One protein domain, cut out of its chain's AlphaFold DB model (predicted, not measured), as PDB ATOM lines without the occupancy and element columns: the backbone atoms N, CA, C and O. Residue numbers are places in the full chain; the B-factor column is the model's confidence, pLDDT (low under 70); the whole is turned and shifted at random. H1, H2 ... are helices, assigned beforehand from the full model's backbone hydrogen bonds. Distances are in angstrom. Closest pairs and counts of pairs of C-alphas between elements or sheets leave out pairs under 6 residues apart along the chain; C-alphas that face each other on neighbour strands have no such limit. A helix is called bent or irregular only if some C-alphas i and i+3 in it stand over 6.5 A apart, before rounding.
ATOM      1  N   LYS A   2     -46.968   2.993  38.758       76.12
ATOM      2  CA  LYS A   2     -45.660   2.735  39.416       76.12
ATOM      3  C   LYS A   2     -44.520   2.397  38.435       76.12
ATOM      4  O   LYS A   2     -43.423   2.909  38.594       76.12
ATOM      5  N   ILE A   3     -44.795   1.595  37.402       83.25
ATOM      6  CA  ILE A   3     -43.797   1.217  36.382       83.25
ATOM      7  C   ILE A   3     -43.338   2.437  35.572       83.25
ATOM      8  O   ILE A   3     -42.144   2.674  35.465       83.25
ATOM      9  N   VAL A   4     -44.272   3.261  35.081       85.62
ATOM     10  CA  VAL A   4     -43.964   4.499  34.333       85.62
ATOM     11  C   VAL A   4     -43.077   5.436  35.154       85.62
ATOM     12  O   VAL A   4     -42.082   5.952  34.659       85.62
ATOM     13  N   LYS A   5     -43.406   5.600  36.439       84.44
ATOM     14  CA  LYS A   5     -42.616   6.376  37.398       84.44
ATOM     15  C   LYS A   5     -41.182   5.843  37.532       84.44
ATOM     16  O   LYS A   5     -40.226   6.608  37.464       84.44
ATOM     17  N   MET A   6     -41.028   4.530  37.670       86.00
ATOM     18  CA  MET A   6     -39.717   3.889  37.760       86.00
ATOM     19  C   MET A   6     -38.894   4.049  36.472       86.00
ATOM     20  O   MET A   6     -37.708   4.357  36.548       86.00
ATOM     21  N   ILE A   7     -39.521   3.894  35.302       89.81
ATOM     22  CA  ILE A   7     -38.868   4.102  34.000       89.81
ATOM     23  C   ILE A   7     -38.360   5.543  33.886       89.81
ATOM     24  O   ILE A   7     -37.204   5.751  33.531       89.81
ATOM     25  N   LEU A   8     -39.190   6.523  34.251       91.38
ATOM     26  CA  LEU A   8     -38.833   7.941  34.192       91.38
ATOM     27  C   LEU A   8     -37.680   8.294  35.147       91.38
ATOM     28  O   LEU A   8     -36.800   9.071  34.789       91.38
ATOM     29  N   PHE A   9     -37.639   7.692  36.341       92.62
ATOM     30  CA  PHE A   9     -36.503   7.857  37.255       92.62
ATOM     31  C   PHE A   9     -35.197   7.381  36.609       92.62
ATOM     32  O   PHE A   9     -34.220   8.127  36.558       92.62
ATOM     33  N   TYR A  10     -35.185   6.147  36.094       93.12
ATOM     34  CA  TYR A  10     -33.976   5.572  35.510       93.12
ATOM     35  C   TYR A  10     -33.569   6.260  34.207       93.12
ATOM     36  O   TYR A  10     -32.375   6.377  33.960       93.12
ATOM     37  N   SER A  11     -34.510   6.771  33.405       94.06
ATOM     38  CA  SER A  11     -34.171   7.527  32.191       94.06
ATOM     39  C   SER A  11     -33.478   8.851  32.520       94.06
ATOM     40  O   SER A  11     -32.470   9.196  31.900       94.06
ATOM     41  N   LEU A  12     -33.979   9.582  33.522       94.31
ATOM     42  CA  LEU A  12     -33.355  10.824  33.985       94.31
ATOM     43  C   LEU A  12     -31.983  10.547  34.608       94.31
ATOM     44  O   LEU A  12     -31.008  11.214  34.273       94.31
ATOM     45  N   PHE A  13     -31.888   9.519  35.452       95.31
ATOM     46  CA  PHE A  13     -30.624   9.109  36.058       95.31
ATOM     47  C   PHE A  13     -29.586   8.681  35.008       95.31
ATOM     48  O   PHE A  13     -28.439   9.122  35.059       95.31
ATOM     49  N   ALA A  14     -29.990   7.889  34.012       95.19
ATOM     50  CA  ALA A  14     -29.119   7.483  32.912       95.19
ATOM     51  C   ALA A  14     -28.625   8.686  32.098       95.19
ATOM     52  O   ALA A  14     -27.473   8.701  31.682       95.19
ATOM     53  N   THR A  15     -29.458   9.716  31.924       94.06
ATOM     54  CA  THR A  15     -29.068  10.956  31.237       94.06
ATOM     55  C   THR A  15     -27.991  11.708  32.022       94.06
ATOM     56  O   THR A  15     -26.989  12.124  31.442       94.06
ATOM     57  N   VAL A  16     -28.143  11.824  33.347       95.62
ATOM     58  CA  VAL A  16     -27.123  12.425  34.226       95.62
ATOM     59  C   VAL A  16     -25.802  11.654  34.142       95.62
ATOM     60  O   VAL A  16     -24.744  12.269  34.008       95.62
ATOM     61  N   LEU A  17     -25.850  10.317  34.174       94.06
ATOM     62  CA  LEU A  17     -24.658   9.472  34.043       94.06
ATOM     63  C   LEU A  17     -23.993   9.611  32.674       94.06
ATOM     64  O   LEU A  17     -22.781   9.795  32.602       94.06
ATOM     65  N   TYR A  18     -24.780   9.549  31.601       92.69
ATOM     66  CA  TYR A  18     -24.292   9.628  30.227       92.69
ATOM     67  C   TYR A  18     -23.564  10.948  29.967       92.69
ATOM     68  O   TYR A  18     -22.437  10.949  29.475       92.69
ATOM     69  N   ILE A  19     -24.167  12.070  30.368       92.56
ATOM     70  CA  ILE A  19     -23.524  13.382  30.245       92.56
ATOM     71  C   ILE A  19     -22.309  13.471  31.177       92.56
ATOM     72  O   ILE A  19     -21.304  14.081  30.822       92.56
ATOM     73  N   GLY A  20     -22.352  12.809  32.337       91.06
ATOM     74  CA  GLY A  20     -21.189  12.635  33.202       91.06
ATOM     75  C   GLY A  20     -20.005  11.978  32.478       91.06
ATOM     76  O   GLY A  20     -18.881  12.457  32.576       91.06
ATOM     77  N   CYS A  21     -20.227  10.932  31.683       91.19
ATOM     78  CA  CYS A  21     -19.145  10.273  30.940       91.19
ATOM     79  C   CYS A  21     -18.423  11.216  29.960       91.19
ATOM     80  O   CYS A  21     -17.236  11.026  29.705       91.19
ATOM     81  N   ALA A  22     -19.087  12.270  29.470       89.81
ATOM     82  CA  ALA A  22     -18.478  13.260  28.578       89.81
ATOM     83  C   ALA A  22     -17.313  14.034  29.224       89.81
ATOM     84  O   ALA A  22     -16.479  14.587  28.509       89.81
ATOM     85  N   PHE A  23     -17.216  14.061  30.560       88.81
ATOM     86  CA  PHE A  23     -16.061  14.645  31.249       88.81
ATOM     87  C   PHE A  23     -14.770  13.878  30.972       88.81
ATOM     88  O   PHE A  23     -13.731  14.508  30.822       88.81
ATOM     89  N   VAL A  24     -14.837  12.548  30.903       90.88
ATOM     90  CA  VAL A  24     -13.668  11.657  30.776       90.88
ATOM     91  C   VAL A  24     -13.582  10.981  29.409       90.88
ATOM     92  O   VAL A  24     -12.690  10.174  29.179       90.88
ATOM     93  N   ALA A  25     -14.487  11.310  28.489       88.44
ATOM     94  CA  ALA A  25     -14.452  10.780  27.137       88.44
ATOM     95  C   ALA A  25     -13.159  11.207  26.409       88.44
ATOM     96  O   ALA A  25     -12.727  12.358  26.547       88.44
ATOM     97  N   PRO A  26     -12.541  10.307  25.621       84.31
ATOM     98  CA  PRO A  26     -11.432  10.678  24.758       84.31
ATOM     99  C   PRO A  26     -11.894  11.715  23.732       84.31
ATOM    100  O   PRO A  26     -13.021  11.678  23.242       84.31
ATOM    101  N   SER A  27     -11.007  12.645  23.406       83.00
ATOM    102  CA  SER A  27     -11.250  13.661  22.384       83.00
ATOM    103  C   SER A  27     -10.620  13.248  21.058       83.00
ATOM    104  O   SER A  27      -9.537  12.659  21.037       83.00
ATOM    105  N   HIS A  28     -11.299  13.565  19.955       82.12
ATOM    106  CA  HIS A  28     -10.931  13.118  18.609       82.12
ATOM    107  C   HIS A  28     -10.551  14.283  17.676       82.12
ATOM    108  O   HIS A  28     -11.061  14.390  16.562       82.12
ATOM    109  N   GLY A  29      -9.703  15.207  18.145       68.31
ATOM    110  CA  GLY A  29      -9.313  16.399  17.372       68.31
ATOM    111  C   GLY A  29     -10.439  17.430  17.201       68.31
ATOM    112  O   GLY A  29     -10.424  18.234  16.270       68.31
ATOM    113  N   GLU A  30     -11.441  17.394  18.080       75.56
ATOM    114  CA  GLU A  30     -12.590  18.297  18.056       75.56
ATOM    115  C   GLU A  30     -12.192  19.733  18.437       75.56
ATOM    116  O   GLU A  30     -11.393  19.956  19.346       75.56
ATOM    117  N   ARG A  31     -12.809  20.730  17.784       59.72
ATOM    118  CA  ARG A  31     -12.569  22.162  18.059       59.72
ATOM    119  C   ARG A  31     -13.007  22.581  19.470       59.72
ATOM    120  O   ARG A  31     -12.451  23.522  20.027       59.72
ATOM    121  N   PHE A  32     -13.989  21.876  20.032       62.22
ATOM    122  CA  PHE A  32     -14.410  21.952  21.428       62.22
ATOM    123  C   PHE A  32     -14.502  20.527  21.959       62.22
ATOM    124  O   PHE A  32     -15.246  19.731  21.397       62.22
ATOM    125  N   SER A  33     -13.779  20.201  23.031       69.88
ATOM    126  CA  SER A  33     -13.895  18.877  23.642       69.88
ATOM    127  C   SER A  33     -15.278  18.701  24.272       69.88
ATOM    128  O   SER A  33     -15.807  19.638  24.882       69.88
ATOM    129  N   ALA A  34     -15.834  17.489  24.220       74.88
ATOM    130  CA  ALA A  34     -17.053  17.133  24.953       74.88
ATOM    131  C   ALA A  34     -17.006  17.563  26.441       74.88
ATOM    132  O   ALA A  34     -17.994  18.051  26.995       74.88
ATOM    133  N   SER A  35     -15.824  17.502  27.064       75.12
ATOM    134  CA  SER A  35     -15.582  17.912  28.454       75.12
ATOM    135  C   SER A  35     -15.746  19.418  28.729       75.12
ATOM    136  O   SER A  35     -15.936  19.815  29.886       75.12
ATOM    137  N   SER A  36     -15.679  20.272  27.701       80.50
ATOM    138  CA  SER A  36     -15.859  21.726  27.837       80.50
ATOM    139  C   SER A  36     -17.328  22.105  28.051       80.50
ATOM    140  O   SER A  36     -17.632  22.928  28.914       80.50
ATOM    141  N   LEU A  37     -18.243  21.441  27.338       84.06
ATOM    142  CA  LEU A  37     -19.687  21.672  27.429       84.06
ATOM    143  C   LEU A  37     -20.383  20.762  28.451       84.06
ATOM    144  O   LEU A  37     -21.483  21.083  28.908       84.06
ATOM    145  N   ALA A  38     -19.732  19.666  28.857       87.06
ATOM    146  CA  ALA A  38     -20.253  18.700  29.824       87.06
ATOM    147  C   ALA A  38     -20.874  19.320  31.100       87.06
ATOM    148  O   ALA A  38     -21.967  18.889  31.459       87.06
ATOM    149  N   PRO A  39     -20.303  20.354  31.761       87.50
ATOM    150  CA  PRO A  39     -20.919  20.953  32.954       87.50
ATOM    151  C   PRO A  39     -22.292  21.560  32.713       87.50
ATOM    152  O   PRO A  39     -23.177  21.420  33.551       87.50
ATOM    153  N   PHE A  40     -22.469  22.254  31.587       90.50
ATOM    154  CA  PHE A  40     -23.714  22.957  31.291       90.50
ATOM    155  C   PHE A  40     -24.831  21.953  31.028       90.50
ATOM    156  O   PHE A  40     -25.910  22.048  31.613       90.50
ATOM    157  N   TYR A  41     -24.541  20.938  30.212       91.62
ATOM    158  CA  TYR A  41     -25.483  19.856  29.945       91.62
ATOM    159  C   TYR A  41     -25.774  19.032  31.197       91.62
ATOM    160  O   TYR A  41     -26.929  18.687  31.450       91.62
ATOM    161  N   TRP A  42     -24.756  18.761  32.015       94.94
ATOM    162  CA  TRP A  42     -24.926  18.011  33.254       94.94
ATOM    163  C   TRP A  42     -25.787  18.787  34.254       94.94
ATOM    164  O   TRP A  42     -26.708  18.223  34.842       94.94
ATOM    165  N   GLY A  43     -25.556  20.097  34.386       93.44
ATOM    166  CA  GLY A  43     -26.384  20.981  35.204       93.44
ATOM    167  C   GLY A  43     -27.843  20.982  34.745       93.44
ATOM    168  O   GLY A  43     -28.745  20.820  35.565       93.44
ATOM    169  N   GLY A  44     -28.081  21.064  33.432       94.00
ATOM    170  CA  GLY A  44     -29.421  20.940  32.851       94.00
ATOM    171  C   GLY A  44     -30.092  19.599  33.170       94.00
ATOM    172  O   GLY A  44     -31.253  19.565  33.578       94.00
ATOM    173  N   ALA A  45     -29.352  18.494  33.065       93.62
ATOM    174  CA  ALA A  45     -29.861  17.171  33.417       93.62
ATOM    175  C   ALA A  45     -30.208  17.057  34.909       93.62
ATOM    176  O   ALA A  45     -31.240  16.481  35.254       93.62
ATOM    177  N   MET A  46     -29.410  17.661  35.793       95.12
ATOM    178  CA  MET A  46     -29.690  17.695  37.232       95.12
ATOM    179  C   MET A  46     -30.948  18.500  37.574       95.12
ATOM    180  O   MET A  46     -31.713  18.077  38.443       95.12
ATOM    181  N   ILE A  47     -31.207  19.605  36.865       94.69
ATOM    182  CA  ILE A  47     -32.437  20.403  37.027       94.69
ATOM    183  C   ILE A  47     -33.687  19.576  36.698       94.69
ATOM    184  O   ILE A  47     -34.723  19.776  37.323       94.69
ATOM    185  N   LEU A  48     -33.604  18.627  35.762       93.25
ATOM    186  CA  LEU A  48     -34.711  17.712  35.458       93.25
ATOM    187  C   LEU A  48     -34.760  16.521  36.425       93.25
ATOM    188  O   LEU A  48     -35.839  16.102  36.851       93.25
ATOM    189  N   PHE A  49     -33.597  15.982  36.791       93.75
ATOM    190  CA  PHE A  49     -33.488  14.800  37.638       93.75
ATOM    191  C   PHE A  49     -33.962  15.045  39.072       93.75
ATOM    192  O   PHE A  49     -34.734  14.240  39.585       93.75
ATOM    193  N   VAL A  50     -33.548  16.143  39.715       93.31
ATOM    194  CA  VAL A  50     -33.859  16.399  41.134       93.31
ATOM    195  C   VAL A  50     -35.371  16.531  41.385       93.31
ATOM    196  O   VAL A  50     -35.898  15.783  42.210       93.31
ATOM    197  N   PRO A  51     -36.128  17.388  40.669       90.25
ATOM    198  CA  PRO A  51     -37.580  17.454  40.828       90.25
ATOM    199  C   PRO A  51     -38.265  16.140  40.445       90.25
ATOM    200  O   PRO A  51     -39.210  15.720  41.117       90.25
ATOM    201  N   GLY A  52     -37.768  15.471  39.396       88.62
ATOM    202  CA  GLY A  52     -38.261  14.164  38.970       88.62
ATOM    203  C   GLY A  52     -38.154  13.129  40.089       88.62
ATOM    204  O   GLY A  52     -39.152  12.521  40.469       88.62
ATOM    205  N   ASP A  53     -36.974  12.966  40.682       89.81
ATOM    206  CA  ASP A  53     -36.756  12.051  41.801       89.81
ATOM    207  C   ASP A  53     -37.616  12.404  43.028       89.81
ATOM    208  O   ASP A  53     -38.219  11.510  43.632       89.81
ATOM    209  N   LEU A  54     -37.732  13.688  43.384       86.12
ATOM    210  CA  LEU A  54     -38.566  14.126  44.509       86.12
ATOM    211  C   LEU A  54     -40.050  13.789  44.303       86.12
ATOM    212  O   LEU A  54     -40.706  13.332  45.242       86.12
ATOM    213  N   TRP A  55     -40.567  13.945  43.082       84.19
ATOM    214  CA  TRP A  55     -41.941  13.569  42.726       84.19
ATOM    215  C   TRP A  55     -42.170  12.050  42.773       84.19
ATOM    216  O   TRP A  55     -43.261  11.559  43.091       84.19
ATOM    217  N   LEU A  56     -41.145  11.282  42.409       79.75
ATOM    218  CA  LEU A  56     -41.209   9.827  42.297       79.75
ATOM    219  C   LEU A  56     -41.083   9.143  43.665       79.75
ATOM    220  O   LEU A  56     -41.775   8.152  43.903       79.75
ATOM    221  N   HIS A  57     -40.255   9.686  44.563       76.62
ATOM    222  CA  HIS A  57     -40.062   9.251  45.955       76.62
ATOM    223  C   HIS A  57     -39.855   7.722  46.107       76.62
ATOM    224  O   HIS A  57     -40.427   7.051  46.978       76.62
ATOM    225  N   HIS A  58     -39.014   7.137  45.250       79.06
ATOM    226  CA  HIS A  58     -38.727   5.700  45.239       79.06
ATOM    227  C   HIS A  58     -37.398   5.372  45.943       79.06
ATOM    228  O   HIS A  58     -36.350   5.278  45.313       79.06
ATOM    229  N   ASN A  59     -37.446   5.123  47.260       82.38
ATOM    230  CA  ASN A  59     -36.241   4.841  48.065       82.38
ATOM    231  C   ASN A  59     -35.393   3.675  47.528       82.38
ATOM    232  O   ASN A  59     -34.175   3.783  47.515       82.38
ATOM    233  N   LEU A  60     -36.016   2.576  47.080       85.88
ATOM    234  CA  LEU A  60     -35.275   1.429  46.542       85.88
ATOM    235  C   LEU A  60     -34.468   1.823  45.296       85.88
ATOM    236  O   LEU A  60     -33.287   1.512  45.211       85.88
ATOM    237  N   SER A  61     -35.081   2.564  44.369       89.00
ATOM    238  CA  SER A  61     -34.422   3.038  43.147       89.00
ATOM    239  C   SER A  61     -33.252   3.975  43.444       89.00
ATOM    240  O   SER A  61     -32.239   3.904  42.758       89.00
ATOM    241  N   ARG A  62     -33.341   4.792  44.504       91.94
ATOM    242  CA  ARG A  62     -32.222   5.634  44.959       91.94
ATOM    243  C   ARG A  62     -31.033   4.808  45.448       91.94
ATOM    244  O   ARG A  62     -29.903   5.129  45.102       91.94
ATOM    245  N   PHE A  63     -31.267   3.729  46.199       91.06
ATOM    246  CA  PHE A  63     -30.189   2.825  46.621       91.06
ATOM    247  C   PHE A  63     -29.564   2.076  45.444       91.06
ATOM    248  O   PHE A  63     -28.343   1.959  45.380       91.06
ATOM    249  N   VAL A  64     -30.377   1.630  44.481       93.06
ATOM    250  CA  VAL A  64     -29.864   1.027  43.241       93.06
ATOM    251  C   VAL A  64     -29.008   2.038  42.471       93.06
ATOM    252  O   VAL A  64     -27.894   1.710  42.075       93.06
ATOM    253  N   ALA A  65     -29.472   3.281  42.323       94.31
ATOM    254  CA  ALA A  65     -28.717   4.352  41.676       94.31
ATOM    255  C   ALA A  65     -27.393   4.662  42.399       94.31
ATOM    256  O   ALA A  65     -26.373   4.845  41.742       94.31
ATOM    257  N   LEU A  66     -27.372   4.649  43.738       95.75
ATOM    258  CA  LEU A  66     -26.137   4.768  44.524       95.75
ATOM    259  C   LEU A  66     -25.161   3.617  44.250       95.75
ATOM    260  O   LEU A  66     -23.969   3.862  44.090       95.75
ATOM    261  N   GLY A  67     -25.658   2.382  44.143       95.69
ATOM    262  CA  GLY A  67     -24.840   1.232  43.750       95.69
ATOM    263  C   GLY A  67     -24.235   1.401  42.353       95.69
ATOM    264  O   GLY A  67     -23.043   1.173  42.164       95.69
ATOM    265  N   VAL A  68     -25.026   1.886  41.390       96.25
ATOM    266  CA  VAL A  68     -24.540   2.187  40.033       96.25
ATOM    267  C   VAL A  68     -23.494   3.307  40.047       96.25
ATOM    268  O   VAL A  68     -22.483   3.185  39.361       96.25
ATOM    269  N   LEU A  69     -23.680   4.364  40.846       96.81
ATOM    270  CA  LEU A  69     -22.679   5.430  41.005       96.81
ATOM    271  C   LEU A  69     -21.370   4.899  41.597       96.81
ATOM    272  O   LEU A  69     -20.301   5.288  41.135       96.81
ATOM    273  N   ALA A  70     -21.437   4.002  42.582       96.12
ATOM    274  CA  ALA A  70     -20.248   3.385  43.164       96.12
ATOM    275  C   ALA A  70     -19.482   2.553  42.123       96.12
ATOM    276  O   ALA A  70     -18.266   2.698  41.997       96.12
ATOM    277  N   LEU A  71     -20.193   1.745  41.328       96.69
ATOM    278  CA  LEU A  71     -19.596   0.984  40.227       96.69
ATOM    279  C   LEU A  71     -18.986   1.906  39.165       96.69
ATOM    280  O   LEU A  71     -17.855   1.679  38.746       96.69
ATOM    281  N   ALA A  72     -19.686   2.972  38.772       95.44
ATOM    282  CA  ALA A  72     -19.161   3.964  37.837       95.44
ATOM    283  C   ALA A  72     -17.889   4.640  38.378       95.44
ATOM    284  O   ALA A  72     -16.930   4.838  37.635       95.44
ATOM    285  N   GLY A  73     -17.843   4.920  39.684       94.81
ATOM    286  CA  GLY A  73     -16.656   5.424  40.369       94.81
ATOM    287  C   GLY A  73     -15.471   4.464  40.265       94.81
ATOM    288  O   GLY A  73     -14.399   4.880  39.831       94.81
ATOM    289  N   LEU A  74     -15.673   3.182  40.579       96.00
ATOM    290  CA  LEU A  74     -14.629   2.154  40.475       96.00
ATOM    291  C   LEU A  74     -14.120   1.994  39.036       96.00
ATOM    292  O   LEU A  74     -12.916   2.071  38.806       96.00
ATOM    293  N   MET A  75     -15.032   1.875  38.067       95.31
ATOM    294  CA  MET A  75     -14.692   1.781  36.640       95.31
ATOM    295  C   MET A  75     -13.909   3.010  36.164       95.31
ATOM    296  O   MET A  75     -12.949   2.896  35.407       95.31
ATOM    297  N   SER A  76     -14.292   4.206  36.621       94.75
ATOM    298  CA  SER A  76     -13.586   5.438  36.257       94.75
ATOM    299  C   SER A  76     -12.186   5.531  36.863       94.75
ATOM    300  O   SER A  76     -11.326   6.193  36.294       94.75
ATOM    301  N   LEU A  77     -11.950   4.881  38.003       94.56
ATOM    302  CA  LEU A  77     -10.652   4.857  38.668       94.56
ATOM    303  C   LEU A  77      -9.689   3.903  37.952       94.56
ATOM    304  O   LEU A  77      -8.541   4.264  37.710       94.56
ATOM    305  N   GLU A  78     -10.182   2.744  37.519       94.94
ATOM    306  CA  GLU A  78      -9.440   1.854  36.621       94.94
ATOM    307  C   GLU A  78      -9.119   2.552  35.290       94.94
ATOM    308  O   GLU A  78      -7.972   2.559  34.840       94.94
ATOM    309  N   TYR A  79     -10.105   3.235  34.700       94.06
ATOM    310  CA  TYR A  79      -9.905   3.990  33.463       94.06
ATOM    311  C   TYR A  79      -8.925   5.164  33.625       94.06
ATOM    312  O   TYR A  79      -8.169   5.461  32.700       94.06
ATOM    313  N   TYR A  80      -8.894   5.811  34.793       94.25
ATOM    314  CA  TYR A  80      -7.899   6.834  35.123       94.25
ATOM    315  C   TYR A  80      -6.479   6.266  35.075       94.25
ATOM    316  O   TYR A  80      -5.618   6.864  34.433       94.25
ATOM    317  N   TRP A  81      -6.241   5.108  35.698       93.50
ATOM    318  CA  TRP A  81      -4.924   4.463  35.671       93.50
ATOM    319  C   TRP A  81      -4.509   4.053  34.262       93.50
ATOM    320  O   TRP A  81      -3.383   4.336  33.861       93.50
ATOM    321  N   PHE A  82      -5.433   3.490  33.479       92.25
ATOM    322  CA  PHE A  82      -5.185   3.212  32.064       92.25
ATOM    323  C   PHE A  82      -4.789   4.486  31.300       92.25
ATOM    324  O   PHE A  82      -3.819   4.498  30.543       92.25
ATOM    325  N   CYS A  83      -5.519   5.585  31.503       89.81
ATOM    326  CA  CYS A  83      -5.215   6.841  30.826       89.81
ATOM    327  C   CYS A  83      -3.858   7.413  31.235       89.81
ATOM    328  O   CYS A  83      -3.196   7.989  30.379       89.81
ATOM    329  N   ASP A  84      -3.457   7.277  32.499       89.31
ATOM    330  CA  ASP A  84      -2.177   7.770  33.019       89.31
ATOM    331  C   ASP A  84      -0.989   6.984  32.435       89.31
ATOM    332  O   ASP A  84      -0.027   7.583  31.956       89.31
ATOM    333  N   GLU A  85      -1.100   5.655  32.374       90.50
ATOM    334  CA  GLU A  85      -0.060   4.768  31.839       90.50
ATOM    335  C   GLU A  85       0.122   4.929  30.320       90.50
ATOM    336  O   GLU A  85       1.241   5.078  29.821       90.50
ATOM    337  N   TYR A  86      -0.978   4.948  29.562       85.38
ATOM    338  CA  TYR A  86      -0.925   4.903  28.097       85.38
ATOM    339  C   TYR A  86      -0.969   6.277  27.421       85.38
ATOM    340  O   TYR A  86      -0.904   6.354  26.187       85.38
ATOM    341  N   ARG A  87      -1.042   7.374  28.188       82.44
ATOM    342  CA  ARG A  87      -1.236   8.729  27.647       82.44
ATOM    343  C   ARG A  87      -0.220   9.106  26.583       82.44
ATOM    344  O   ARG A  87      -0.590   9.516  25.486       82.44
ATOM    345  N   LEU A  88       1.060   8.972  26.928       79.38
ATOM    346  CA  LEU A  88       2.174   9.378  26.074       79.38
ATOM    347  C   LEU A  88       2.278   8.475  24.843       79.38
ATOM    348  O   LEU A  88       2.489   8.970  23.741       79.38
ATOM    349  N   ILE A  89       2.061   7.169  25.019       81.81
ATOM    350  CA  ILE A  89       2.130   6.175  23.941       81.81
ATOM    351  C   ILE A  89       1.049   6.456  22.892       81.81
ATOM    352  O   ILE A  89       1.339   6.513  21.697       81.81
ATOM    353  N   ILE A  90      -0.193   6.675  23.329       78.00
ATOM    354  CA  ILE A  90      -1.322   6.937  22.428       78.00
ATOM    355  C   ILE A  90      -1.182   8.310  21.763       78.00
ATOM    356  O   ILE A  90      -1.458   8.439  20.571       78.00
ATOM    357  N   HIS A  91      -0.722   9.326  22.494       73.06
ATOM    358  CA  HIS A  91      -0.530  10.663  21.939       73.06
ATOM    359  C   HIS A  91       0.525  10.666  20.819       73.06
ATOM    360  O   HIS A  91       0.245  11.137  19.719       73.06
ATOM    361  N   LEU A  92       1.679  10.026  21.052       73.31
ATOM    362  CA  LEU A  92       2.751   9.901  20.059       73.31
ATOM    363  C   LEU A  92       2.327   9.093  18.824       73.31
ATOM    364  O   LEU A  92       2.688   9.448  17.706       73.31
ATOM    365  N   ASN A  93       1.550   8.021  19.004       76.62
ATOM    366  CA  ASN A  93       1.174   7.129  17.903       76.62
ATOM    367  C   ASN A  93      -0.054   7.618  17.107       76.62
ATOM    368  O   ASN A  93      -0.325   7.122  16.014       76.62
ATOM    369  N   SER A  94      -0.825   8.572  17.643       72.31
ATOM    370  CA  SER A  94      -2.074   9.050  17.030       72.31
ATOM    371  C   SER A  94      -1.937  10.341  16.216       72.31
ATOM    372  O   SER A  94      -2.942  10.785  15.652       72.31
ATOM    373  N   ASN A  95      -0.733  10.924  16.103       69.75
ATOM    374  CA  ASN A  95      -0.496  12.215  15.436       69.75
ATOM    375  C   ASN A  95      -1.533  13.277  15.864       69.75
ATOM    376  O   ASN A  95      -2.203  13.871  15.018       69.75
ATOM    377  N   ASP A  96      -1.734  13.432  17.178       66.62
ATOM    378  CA  ASP A  96      -2.668  14.378  17.815       66.62
ATOM    379  C   ASP A  96      -4.165  14.186  17.515       66.62
ATOM    380  O   ASP A  96      -5.000  14.984  17.948       66.62
ATOM    381  N   LYS A  97      -4.555  13.111  16.822       76.62
ATOM    382  CA  LYS A  97      -5.972  12.854  16.516       76.62
ATOM    383  C   LYS A  97      -6.759  12.336  17.711       76.62
ATOM    384  O   LYS A  97      -7.979  12.455  17.704       76.62
ATOM    385  N   ILE A  98      -6.099  11.726  18.694       80.62
ATOM    386  CA  ILE A  98      -6.747  11.163  19.881       80.62
ATOM    387  C   ILE A  98      -6.039  11.696  21.121       80.62
ATOM    388  O   ILE A  98      -4.834  11.515  21.287       80.62
ATOM    389  N   SER A  99      -6.798  12.318  22.018       82.94
ATOM    390  CA  SER A  99      -6.289  12.774  23.309       82.94
ATOM    391  C   SER A  99      -7.158  12.244  24.442       82.94
ATOM    392  O   SER A  99      -8.366  12.497  24.500       82.94
ATOM    393  N   LEU A 100      -6.525  11.465  25.322       87.69
ATOM    394  CA  LEU A 100      -7.134  10.904  26.524       87.69
ATOM    395  C   LEU A 100      -7.372  11.992  27.575       87.69
ATOM    396  O   LEU A 100      -6.589  12.947  27.698       87.69
ATOM    397  N   ALA A 101      -8.424  11.796  28.370       87.44
ATOM    398  CA  ALA A 101      -8.768  12.679  29.472       87.44
ATOM    399  C   ALA A 101      -7.583  12.861  30.435       87.44
ATOM    400  O   ALA A 101      -6.877  11.915  30.783       87.44
ATOM    401  N   ASP A 102      -7.350  14.106  30.849       87.81
ATOM    402  CA  ASP A 102      -6.348  14.431  31.862       87.81
ATOM    403  C   ASP A 102      -6.888  14.246  33.284       87.81
ATOM    404  O   ASP A 102      -8.090  14.129  33.538       87.81
ATOM    405  N   LYS A 103      -5.971  14.313  34.251       90.75
ATOM    406  CA  LYS A 103      -6.290  14.286  35.680       90.75
ATOM    407  C   LYS A 103      -7.344  15.321  36.089       90.75
ATOM    408  O   LYS A 103      -8.168  15.040  36.960       90.75
ATOM    409  N   TYR A 104      -7.329  16.503  35.472       90.88
ATOM    410  CA  TYR A 104      -8.280  17.575  35.766       90.88
ATOM    411  C   TYR A 104      -9.715  17.178  35.388       90.88
ATOM    412  O   TYR A 104     -10.644  17.353  36.180       90.88
ATOM    413  N   ASN A 105      -9.896  16.569  34.222       91.88
ATOM    414  CA  ASN A 105     -11.177  16.067  33.748       91.88
ATOM    415  C   ASN A 105     -11.715  14.916  34.610       91.88
ATOM    416  O   ASN A 105     -12.898  14.922  34.953       91.88
ATOM    417  N   PHE A 106     -10.849  14.004  35.061       94.00
ATOM    418  CA  PHE A 106     -11.234  12.975  36.036       94.00
ATOM    419  C   PHE A 106     -11.663  13.567  37.384       94.00
ATOM    420  O   PHE A 106     -12.688  13.162  37.928       94.00
ATOM    421  N   HIS A 107     -10.956  14.578  37.898       93.62
ATOM    422  CA  HIS A 107     -11.375  15.263  39.128       93.62
ATOM    423  C   HIS A 107     -12.752  15.912  38.978       93.62
ATOM    424  O   HIS A 107     -13.592  15.787  39.869       93.62
ATOM    425  N   ARG A 108     -13.017  16.563  37.839       93.44
ATOM    426  CA  ARG A 108     -14.351  17.105  37.547       93.44
ATOM    427  C   ARG A 108     -15.386  15.993  37.540       93.44
ATOM    428  O   ARG A 108     -16.387  16.127  38.236       93.44
ATOM    429  N   TYR A 109     -15.141  14.901  36.824       94.81
ATOM    430  CA  TYR A 109     -16.050  13.759  36.795       94.81
ATOM    431  C   TYR A 109     -16.378  13.242  38.202       94.81
ATOM    432  O   TYR A 109     -17.554  13.135  38.549       94.81
ATOM    433  N   TRP A 110     -15.369  13.010  39.045       96.62
ATOM    434  CA  TRP A 110     -15.570  12.520  40.412       96.62
ATOM    435  C   TRP A 110     -16.322  13.503  41.304       96.62
ATOM    436  O   TRP A 110     -17.171  13.077  42.084       96.62
ATOM    437  N   ILE A 111     -16.076  14.809  41.168       95.81
ATOM    438  CA  ILE A 111     -16.849  15.830  41.886       95.81
ATOM    439  C   ILE A 111     -18.326  15.751  41.484       95.81
ATOM    440  O   ILE A 111     -19.194  15.712  42.353       95.81
ATOM    441  N   HIS A 112     -18.626  15.677  40.185       95.12
ATOM    442  CA  HIS A 112     -20.008  15.605  39.704       95.12
ATOM    443  C   HIS A 112     -20.682  14.301  40.147       95.12
ATOM    444  O   HIS A 112     -21.798  14.335  40.663       95.12
ATOM    445  N   LEU A 113     -19.984  13.167  40.047       95.88
ATOM    446  CA  LEU A 113     -20.440  11.872  40.555       95.88
ATOM    447  C   LEU A 113     -20.747  11.936  42.063       95.88
ATOM    448  O   LEU A 113     -21.806  11.488  42.509       95.88
ATOM    449  N   GLY A 114     -19.850  12.561  42.831       96.56
ATOM    450  CA  GLY A 114     -19.993  12.793  44.265       96.56
ATOM    451  C   GLY A 114     -21.186  13.681  44.611       96.56
ATOM    452  O   GLY A 114     -21.896  13.389  45.572       96.56
ATOM    453  N   ILE A 115     -21.477  14.710  43.807       96.75
ATOM    454  CA  ILE A 115     -22.668  15.555  43.984       96.75
ATOM    455  C   ILE A 115     -23.951  14.734  43.797       96.75
ATOM    456  O   ILE A 115     -24.853  14.833  44.633       96.75
ATOM    457  N   VAL A 116     -24.042  13.889  42.759       96.31
ATOM    458  CA  VAL A 116     -25.227  13.022  42.568       96.31
ATOM    459  C   VAL A 116     -25.377  12.046  43.735       96.31
ATOM    460  O   VAL A 116     -26.480  11.871  44.259       96.31
ATOM    461  N   ALA A 117     -24.275  11.433  44.173       96.56
ATOM    462  CA  ALA A 117     -24.285  10.504  45.298       96.56
ATOM    463  C   ALA A 117     -24.721  11.195  46.599       96.56
ATOM    464  O   ALA A 117     -25.601  10.696  47.303       96.56
ATOM    465  N   GLY A 118     -24.167  12.375  46.888       96.44
ATOM    466  CA  GLY A 118     -24.525  13.185  48.052       96.44
ATOM    467  C   GLY A 118     -25.995  13.601  48.043       96.44
ATOM    468  O   GLY A 118     -26.674  13.492  49.069       96.44
ATOM    469  N   TYR A 119     -26.520  13.992  46.877       95.81
ATOM    470  CA  TYR A 119     -27.946  14.259  46.694       95.81
ATOM    471  C   TYR A 119     -28.799  13.024  47.021       95.81
ATOM    472  O   TYR A 119     -29.706  13.106  47.852       95.81
ATOM    473  N   LEU A 120     -28.498  11.871  46.417       94.75
ATOM    474  CA  LEU A 120     -29.284  10.646  46.599       94.75
ATOM    475  C   LEU A 120     -29.253  10.136  48.044       94.75
ATOM    476  O   LEU A 120     -30.290   9.708  48.555       94.75
ATOM    477  N   LEU A 121     -28.099  10.216  48.716       94.25
ATOM    478  CA  LEU A 121     -27.961   9.886  50.138       94.25
ATOM    479  C   LEU A 121     -28.811  10.812  51.009       94.25
ATOM    480  O   LEU A 121     -29.554  10.337  51.870       94.25
ATOM    481  N   SER A 122     -28.759  12.119  50.745       93.12
ATOM    482  CA  SER A 122     -29.555  13.114  51.471       93.12
ATOM    483  C   SER A 122     -31.050  12.867  51.274       93.12
ATOM    484  O   SER A 122     -31.808  12.788  52.243       93.12
ATOM    485  N   ALA A 123     -31.481  12.651  50.029       91.50
ATOM    486  CA  ALA A 123     -32.870  12.365  49.692       91.50
ATOM    487  C   ALA A 123     -33.353  11.048  50.326       91.50
ATOM    488  O   ALA A 123     -34.462  10.985  50.863       91.50
ATOM    489  N   ALA A 124     -32.532   9.995  50.315       89.06
ATOM    490  CA  ALA A 124     -32.845   8.728  50.974       89.06
ATOM    491  C   ALA A 124     -32.956   8.882  52.502       89.06
ATOM    492  O   ALA A 124     -33.916   8.375  53.094       89.06
ATOM    493  N   GLY A 125     -32.031   9.621  53.122       87.94
ATOM    494  CA  GLY A 125     -32.034   9.923  54.554       87.94
ATOM    495  C   GLY A 125     -33.284  10.691  54.985       87.94
ATOM    496  O   GLY A 125     -33.994  10.254  55.894       87.94
ATOM    497  N   VAL A 126     -33.626  11.772  54.279       88.00
ATOM    498  CA  VAL A 126     -34.847  12.559  54.538       88.00
ATOM    499  C   VAL A 126     -36.100  11.692  54.388       88.00
ATOM    500  O   VAL A 126     -36.953  11.669  55.277       88.00
ATOM    501  N   SER A 127     -36.199  10.905  53.314       86.31
ATOM    502  CA  SER A 127     -37.336  10.003  53.102       86.31
ATOM    503  C   SER A 127     -37.466   8.931  54.189       86.31
ATOM    504  O   SER A 127     -38.585   8.525  54.520       86.31
ATOM    505  N   HIS A 128     -36.354   8.458  54.754       84.94
ATOM    506  CA  HIS A 128     -36.364   7.533  55.886       84.94
ATOM    507  C   HIS A 128     -36.866   8.211  57.171       84.94
ATOM    508  O   HIS A 128     -37.751   7.675  57.843       84.94
ATOM    509  N   LEU A 129     -36.375   9.418  57.476       86.81
ATOM    510  CA  LEU A 129     -36.803  10.191  58.648       86.81
ATOM    511  C   LEU A 129     -38.305  10.508  58.616       86.81
ATOM    512  O   LEU A 129     -38.991  10.319  59.621       86.81
ATOM    513  N   ILE A 130     -38.839  10.902  57.455       85.06
ATOM    514  CA  ILE A 130     -40.276  11.175  57.282       85.06
ATOM    515  C   ILE A 130     -41.113   9.917  57.548       85.06
ATOM    516  O   ILE A 130     -42.134   9.988  58.234       85.06
ATOM    517  N   LYS A 131     -40.691   8.753  57.033       85.00
ATOM    518  CA  LYS A 131     -41.388   7.481  57.286       85.00
ATOM    519  C   LYS A 131     -41.387   7.118  58.769       85.00
ATOM    520  O   LYS A 131     -42.429   6.730  59.290       85.00
ATOM    521  N   ARG A 132     -40.248   7.284  59.448       86.69
ATOM    522  CA  ARG A 132     -40.132   7.020  60.886       86.69
ATOM    523  C   ARG A 132     -41.046   7.936  61.698       86.69
ATOM    524  O   ARG A 132     -41.760   7.442  62.563       86.69
ATOM    525  N   LYS A 133     -41.076   9.236  61.383       88.81
ATOM    526  CA  LYS A 133     -41.975  10.201  62.032       88.81
ATOM    527  C   LYS A 133     -43.441   9.776  61.898       88.81
ATOM    528  O   LYS A 133     -44.117   9.642  62.911       88.81
ATOM    529  N   LYS A 134     -43.900   9.474  60.677       86.62
ATOM    530  CA  LYS A 134     -45.284   9.020  60.433       86.62
ATOM    531  C   LYS A 134     -45.630   7.733  61.185       86.62
ATOM    532  O   LYS A 134     -46.738   7.603  61.686       86.62
TER     533      LYS A 134
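This is residues 2 to 134 of the 144 residues of an uncharacterized protein of Bacteroides fragilis (UniProt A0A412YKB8). The longest helix, H3, forms a long hairpin with H4, and a shorter hairpin, H1 and H2, packs alongside: an up-and-down bundle, each helix running against the one before. Residues 129 to 134 of H4 stick out. The printed part has 133 residues with four named helices, class all helix. It is only just loose, close to compact: radius of gyration of the C-alphas 17.4 A, spans 63 by 25 by 23 A.

H3, residues 59 to 93, is 48.1 A long and irregular: C-alphas 85 and 88 are 7.7 A apart. H4, residues 103 to 134, 46.5 A, ends at C-alpha 134 (-45.284, 9.020, 60.433). H1, residues 2 to 21, 28.8 A, begins at C-alpha 2 (-45.660, 2.735, 39.416). H2, residues 34 to 56, 30.6 A, is irregular: C-alphas 36 and 39 are 7.2 A apart.

Hairpin H3 and H4 touch, closest at the C-alphas of Asn 59 and Ala 124, 5.9 A. Hairpin H1 and H2 touch, closest at the C-alphas of Leu 12 and Phe 49, 5.4 A. H1, with residues 20 to 21 alone, touches H4; the closest C-alphas, Gly 20 and Tyr 109, are 6.4 A apart. Every O i to N i+4 pair is within hydrogen-bond range in H1 and H4, 16 of 19 in H2, 29 of 31 in H3.

The C-alphas farthest apart, Asn 95 and Lys 134, are 63.6 A apart. The printed part has no cut; the link H1 to H2 is long. Residues 29, 31 to 33 and 95 to 96 have pLDDT under 70.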